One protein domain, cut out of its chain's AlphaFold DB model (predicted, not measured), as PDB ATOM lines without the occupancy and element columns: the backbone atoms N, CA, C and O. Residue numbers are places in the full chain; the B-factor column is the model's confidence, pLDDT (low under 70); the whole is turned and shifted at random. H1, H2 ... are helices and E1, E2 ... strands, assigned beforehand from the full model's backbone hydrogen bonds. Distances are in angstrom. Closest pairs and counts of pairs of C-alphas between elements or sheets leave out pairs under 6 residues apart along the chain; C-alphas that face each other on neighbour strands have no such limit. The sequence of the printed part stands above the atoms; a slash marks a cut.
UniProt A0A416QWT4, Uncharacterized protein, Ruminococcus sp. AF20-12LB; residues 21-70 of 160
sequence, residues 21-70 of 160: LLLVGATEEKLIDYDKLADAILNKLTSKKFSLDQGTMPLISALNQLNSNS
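This is residues 21 to 70 of the 160 residues of an uncharacterized protein of Ruminococcus sp. AF20-12LB (UniProt A0A416QWT4). A long shaft, helix H1, joins two separate strand hairpins: E1 and E2 at one end, E3 and E4 at the other, where helix H2 packs on E3 and E4. The printed part has 50 residues, ordered E1, E2, H1, E3, E4, H2, with two antiparallel two-stranded sheets, and is mixed in class. It is extended, with a radius of gyration of the C-alphas of 16.0 A, and spans 46 by 21 by 9 A.

E1, residues 21 to 24, begins at C-alpha 21 (68.135, 123.969, 85.128) and is 9.5 A long. E2, 29 to 33, is 13.6 A; H1, 34 to 46, 18.2 A; E3, 49 to 52, 9.7 A; E4, 55 to 58, 10.4 A. H2, 59 to 68, is 14.2 A and ends at C-alpha 68 (53.208, 116.420, 49.329).

In hairpin E1 and E2, N 23 and O 30 are 2.7 A apart, within hydrogen-bond range; in hairpin E3 and E4, N 50 and O 57, 2.8 A. H1 and H2 only just touch, only at their ends, with 3 pairs of C-alphas within 8 A, closest Thr 46 and Leu 59, 5.1 A. In both helices every O i to N i+4 pair is within range.

The farthest C-alphas, Glu 28 and Ser 70, are 48.3 A apart. The printed part has no cut, and its links are tight. Residue 70 is under 70 in pLDDT.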
ATOM      1  N   LEU A  21      66.995 123.340  85.771       90.00
ATOM      2  CA  LEU A  21      68.135 123.969  85.128       90.00
ATOM      3  C   LEU A  21      68.204 125.442  85.517       90.00
ATOM      4  O   LEU A  21      67.188 126.141  85.569       90.00
ATOM      5  N   LEU A  22      69.420 125.928  85.753       91.06
ATOM      6  CA  LEU A  22      69.673 127.341  85.998       91.06
ATOM      7  C   LEU A  22      69.667 128.113  84.675       91.06
ATOM      8  O   LEU A  22      70.495 127.891  83.793       91.06
ATOM      9  N   LEU A  23      68.743 129.054  84.556       88.44
ATOM     10  CA  LEU A  23      68.736 130.088  83.537       88.44
ATOM     11  C   LEU A  23      69.501 131.299  84.065       88.44
ATOM     12  O   LEU A  23      69.024 132.009  84.951       88.44
ATOM     13  N   VAL A  24      70.663 131.567  83.477       89.31
ATOM     14  CA  VAL A  24      71.409 132.803  83.736       89.31
ATOM     15  C   VAL A  24      70.767 133.921  82.916       89.31
ATOM     16  O   VAL A  24      70.962 134.023  81.703       89.31
ATOM     17  N   GLY A  25      69.913 134.711  83.567       82.00
ATOM     18  CA  GLY A  25      69.225 135.845  82.958       82.00
ATOM     19  C   GLY A  25      70.058 137.127  82.988       82.00
ATOM     20  O   GLY A  25      71.031 137.244  83.723       82.00
ATOM     21  N   ALA A  26      69.643 138.127  82.205       83.75
ATOM     22  CA  ALA A  26      70.304 139.437  82.176       83.75
ATOM     23  C   ALA A  26      70.116 140.253  83.473       83.75
ATOM     24  O   ALA A  26      70.927 141.129  83.760       83.75
ATOM     25  N   THR A  27      69.045 139.986  84.228       83.75
ATOM     26  CA  THR A  27      68.677 140.740  85.441       83.75
ATOM     27  C   THR A  27      68.807 139.898  86.707       83.75
ATOM     28  O   THR A  27      69.268 140.389  87.729       83.75
ATOM     29  N   GLU A  28      68.391 138.636  86.638       89.69
ATOM     30  CA  GLU A  28      68.436 137.685  87.746       89.69
ATOM     31  C   GLU A  28      68.516 136.258  87.198       89.69
ATOM     32  O   GLU A  28      68.051 135.973  86.086       89.69
ATOM     33  N   GLU A  29      69.090 135.366  87.996       91.88
ATOM     34  CA  GLU A  29      69.093 133.935  87.724       91.88
ATOM     35  C   GLU A  29      67.734 133.319  88.076       91.88
ATOM     36  O   GLU A  29      67.079 133.723  89.039       91.88
ATOM     37  N   LYS A  30      67.287 132.344  87.279       91.69
ATOM     38  CA  LYS A  30      65.997 131.660  87.461       91.69
ATOM     39  C   LYS A  30      66.182 130.161  87.340       91.69
ATOM     40  O   LYS A  30      67.009 129.711  86.561       91.69
ATOM     41  N   LEU A  31      65.370 129.385  88.045       92.81
ATOM     42  CA  LEU A  31      65.281 127.945  87.823       92.81
ATOM     43  C   LEU A  31      64.132 127.655  86.854       92.81
ATOM     44  O   LEU A  31      63.042 128.215  86.996       92.81
ATOM     45  N   ILE A  32      64.378 126.798  85.867       92.81
ATOM     46  CA  ILE A  32      63.347 126.246  84.989       92.81
ATOM     47  C   ILE A  32      63.302 124.732  85.140       92.81
ATOM     48  O   ILE A  32      64.330 124.065  85.156       92.81
ATOM     49  N   ASP A  33      62.088 124.215  85.252       94.81
ATOM     50  CA  ASP A  33      61.789 122.790  85.199       94.81
ATOM     51  C   ASP A  33      62.176 122.202  83.831       94.81
ATOM     52  O   ASP A  33      61.947 122.840  82.795       94.81
ATOM     53  N   TYR A  34      62.781 121.016  83.829       93.81
ATOM     54  CA  TYR A  34      63.270 120.380  82.609       93.81
ATOM     55  C   TYR A  34      62.164 120.157  81.564       93.81
ATOM     56  O   TYR A  34      62.359 120.521  80.400       93.81
ATOM     57  N   ASP A  35      60.991 119.661  81.963       93.19
ATOM     58  CA  ASP A  35      59.889 119.388  81.034       93.19
ATOM     59  C   ASP A  35      59.348 120.693  80.437       93.19
ATOM     60  O   ASP A  35      59.145 120.807  79.225       93.19
ATOM     61  N   LYS A  36      59.229 121.749  81.255       93.88
ATOM     62  CA  LYS A  36      58.838 123.080  80.755       93.88
ATOM     63  C   LYS A  36      59.861 123.672  79.791       93.88
ATOM     64  O   LYS A  36      59.480 124.365  78.844       93.88
ATOM     65  N   LEU A  37      61.154 123.441  80.026       93.75
ATOM     66  CA  LEU A  37      62.206 123.862  79.103       93.75
ATOM     67  C   LEU A  37      62.107 123.092  77.779       93.75
ATOM     68  O   LEU A  37      62.192 123.714  76.717       93.75
ATOM     69  N   ALA A  38      61.900 121.776  77.831       94.19
ATOM     70  CA  ALA A  38      61.728 120.938  76.649       94.19
ATOM     71  C   ALA A  38      60.528 121.397  75.804       94.19
ATOM     72  O   ALA A  38      60.679 121.629  74.600       94.19
ATOM     73  N   ASP A  39      59.381 121.650  76.438       96.00
ATOM     74  CA  ASP A  39      58.189 122.191  75.781       96.00
ATOM     75  C   ASP A  39      58.451 123.566  75.158       96.00
ATOM     76  O   ASP A  39      58.076 123.828  74.012       96.00
ATOM     77  N   ALA A  40      59.127 124.465  75.880       95.25
ATOM     78  CA  ALA A  40      59.468 125.788  75.363       95.25
ATOM     79  C   ALA A  40      60.390 125.705  74.133       95.25
ATOM     80  O   ALA A  40      60.186 126.435  73.156       95.25
ATOM     81  N   ILE A  41      61.379 124.805  74.147       96.00
ATOM     82  CA  ILE A  41      62.276 124.560  73.012       96.00
ATOM     83  C   ILE A  41      61.491 123.985  71.830       96.00
ATOM     84  O   ILE A  41      61.593 124.519  70.722       96.00
ATOM     85  N   LEU A  42      60.680 122.949  72.049       97.00
ATOM     86  CA  LEU A  42      59.880 122.318  71.001       97.00
ATOM     87  C   LEU A  42      58.909 123.318  70.362       97.00
ATOM     88  O   LEU A  42      58.836 123.410  69.135       97.00
ATOM     89  N   ASN A  43      58.223 124.129  71.168       96.81
ATOM     90  CA  ASN A  43      57.324 125.176  70.682       96.81
ATOM     91  C   ASN A  43      58.070 126.233  69.863       96.81
ATOM     92  O   ASN A  43      57.599 126.649  68.800       96.81
ATOM     93  N   LYS A  44      59.267 126.638  70.303       96.81
ATOM     94  CA  LYS A  44      60.098 127.602  69.570       96.81
ATOM     95  C   LYS A  44      60.580 127.041  68.229       96.81
ATOM     96  O   LYS A  44      60.598 127.771  67.238       96.81
ATOM     97  N   LEU A  45      60.957 125.763  68.185       96.00
ATOM     98  CA  LEU A  45      61.393 125.083  66.963       96.00
ATOM     99  C   LEU A  45      60.240 124.888  65.974       96.00
ATOM    100  O   LEU A  45      60.378 125.231  64.801       96.00
ATOM    101  N   THR A  46      59.095 124.391  66.440       96.25
ATOM    102  CA  THR A  46      57.927 124.113  65.587       96.25
ATOM    103  C   THR A  46      57.267 125.387  65.058       96.25
ATOM    104  O   THR A  46      56.798 125.402  63.920       96.25
ATOM    105  N   SER A  47      57.311 126.483  65.824       96.12
ATOM    106  CA  SER A  47      56.801 127.801  65.415       96.12
ATOM    107  C   SER A  47      57.740 128.566  64.481       96.12
ATOM    108  O   SER A  47      57.343 129.592  63.917       96.12
ATOM    109  N   LYS A  48      58.992 128.113  64.310       97.12
ATOM    110  CA  LYS A  48      59.934 128.762  63.396       97.12
ATOM    111  C   LYS A  48      59.372 128.708  61.979       97.12
ATOM    112  O   LYS A  48      58.960 127.656  61.495       97.12
ATOM    113  N   LYS A  49      59.353 129.870  61.331       96.44
ATOM    114  CA  LYS A  49      58.843 130.020  59.973       96.44
ATOM    115  C   LYS A  49      59.946 129.753  58.955       96.44
ATOM    116  O   LYS A  49      61.073 130.215  59.124       96.44
ATOM    117  N   PHE A  50      59.590 129.041  57.898       95.75
ATOM    118  CA  PHE A  50      60.443 128.711  56.766       95.75
ATOM    119  C   PHE A  50      59.784 129.233  55.496       95.75
ATOM    120  O   PHE A  50      58.567 129.125  55.340       95.75
ATOM    121  N   SER A  51      60.584 129.816  54.612       95.62
ATOM    122  CA  SER A  51      60.121 130.299  53.314       95.62
ATOM    123  C   SER A  51      60.298 129.197  52.273       95.62
ATOM    124  O   SER A  51      61.413 128.728  52.057       95.62
ATOM    125  N   LEU A  52      59.192 128.788  51.660       90.38
ATOM    126  CA  LEU A  52      59.127 127.899  50.502       90.38
ATOM    127  C   LEU A  52      58.557 128.675  49.305       90.38
ATOM    128  O   LEU A  52      58.047 129.786  49.476       90.38
ATOM    129  N   ASP A  53      58.573 128.073  48.115       85.50
ATOM    130  CA  ASP A  53      58.007 128.677  46.896       85.50
ATOM    131  C   ASP A  53      56.522 129.053  47.061       85.50
ATOM    132  O   ASP A  53      56.049 130.024  46.476       85.50
ATOM    133  N   GLN A  54      55.780 128.318  47.898       80.00
ATOM    134  CA  GLN A  54      54.356 128.554  48.166       80.00
ATOM    135  C   GLN A  54      54.096 129.555  49.306       80.00
ATOM    136  O   GLN A  54      52.948 129.771  49.690       80.00
ATOM    137  N   GLY A  55      55.147 130.156  49.874       91.94
ATOM    138  CA  GLY A  55      55.055 131.145  50.944       91.94
ATOM    139  C   GLY A  55      55.771 130.738  52.233       91.94
ATOM    140  O   GLY A  55      56.529 129.774  52.296       91.94
ATOM    141  N   THR A  56      55.548 131.523  53.289       96.06
ATOM    142  CA  THR A  56      56.223 131.353  54.584       96.06
ATOM    143  C   THR A  56      55.314 130.650  55.594       96.06
ATOM    144  O   THR A  56      54.235 131.152  55.900       96.06
ATOM    145  N   MET A  57      55.755 129.517  56.149       97.00
ATOM    146  CA  MET A  57      54.934 128.638  57.000       97.00
ATOM    147  C   MET A  57      55.748 127.988  58.141       97.00
ATOM    148  O   MET A  57      56.977 127.969  58.061       97.00
ATOM    149  N   PRO A  58      55.116 127.495  59.229       96.62
ATOM    150  CA  PRO A  58      55.823 126.839  60.338       96.62
ATOM    151  C   PRO A  58      56.391 125.466  59.944       96.62
ATOM    152  O   PRO A  58      55.974 124.886  58.940       96.62
ATOM    153  N   LEU A  59      57.312 124.929  60.754       95.88
ATOM    154  CA  LEU A  59      58.084 123.712  60.456       95.88
ATOM    155  C   LEU A  59      57.222 122.536  59.974       95.88
ATOM    156  O   LEU A  59      57.501 121.962  58.927       95.88
ATOM    157  N   ILE A  60      56.169 122.188  60.718       94.81
ATOM    158  CA  ILE A  60      55.322 121.026  60.398       94.81
ATOM    159  C   ILE A  60      54.602 121.220  59.059       94.81
ATOM    160  O   ILE A  60      54.561 120.307  58.239       94.81
ATOM    161  N   SER A  61      54.091 122.426  58.798       94.12
ATOM    162  CA  SER A  61      53.467 122.761  57.516       94.12
ATOM    163  C   SER A  61      54.474 122.713  56.370       94.12
ATOM    164  O   SER A  61      54.157 122.166  55.320       94.12
ATOM    165  N   ALA A  62      55.693 123.217  56.581       94.25
ATOM    166  CA  ALA A  62      56.754 123.185  55.578       94.25
ATOM    167  C   ALA A  62      57.159 121.746  55.225       94.25
ATOM    168  O   ALA A  62      57.267 121.412  54.048       94.25
ATOM    169  N   LEU A  63      57.322 120.877  56.228       93.31
ATOM    170  CA  LEU A  63      57.619 119.458  56.015       93.31
ATOM    171  C   LEU A  63      56.493 118.752  55.252       93.31
ATOM    172  O   LEU A  63      56.763 118.048  54.283       93.31
ATOM    173  N   ASN A  64      55.236 118.981  55.641       90.69
ATOM    174  CA  ASN A  64      54.088 118.416  54.934       90.69
ATOM    175  C   ASN A  64      54.011 118.918  53.490       90.69
ATOM    176  O   ASN A  64      53.783 118.124  52.586       90.69
ATOM    177  N   GLN A  65      54.260 120.207  53.251       88.31
ATOM    178  CA  GLN A  65      54.291 120.773  51.905       88.31
ATOM    179  C   GLN A  65      55.390 120.126  51.053       88.31
ATOM    180  O   GLN A  65      55.139 119.757  49.909       88.31
ATOM    181  N   LEU A  66      56.600 119.955  51.587       88.12
ATOM    182  CA  LEU A  66      57.694 119.298  50.868       88.12
ATOM    183  C   LEU A  66      57.380 117.826  50.568       88.12
ATOM    184  O   LEU A  66      57.609 117.379  49.446       88.12
ATOM    185  N   ASN A  67      56.802 117.101  51.527       84.75
ATOM    186  CA  ASN A  67      56.409 115.700  51.354       84.75
ATOM    187  C   ASN A  67      55.241 115.529  50.374       84.75
ATOM    188  O   ASN A  67      55.231 114.584  49.598       84.75
ATOM    189  N   SER A  68      54.278 116.449  50.337       78.75
ATOM    190  CA  SER A  68      53.208 116.420  49.329       78.75
ATOM    191  C   SER A  68      53.722 116.733  47.919       78.75
ATOM    192  O   SER A  68      53.103 116.342  46.936       78.75
ATOM    193  N   ASN A  69      54.867 117.414  47.809       71.25
ATOM    194  CA  ASN A  69      55.532 117.700  46.537       71.25
ATOM    195  C   ASN A  69      56.607 116.662  46.162       71.25
ATOM    196  O   ASN A  69      57.240 116.799  45.109       71.25
ATOM    197  N   SER A  70      56.838 115.631  46.987       64.38
ATOM    198  CA  SER A  70      57.798 114.572  46.679       64.38
ATOM    199  C   SER A  70      57.166 113.534  45.741       64.38
ATOM    200  O   SER A  70      56.470 112.618  46.149       64.38
TER     201      SER A  70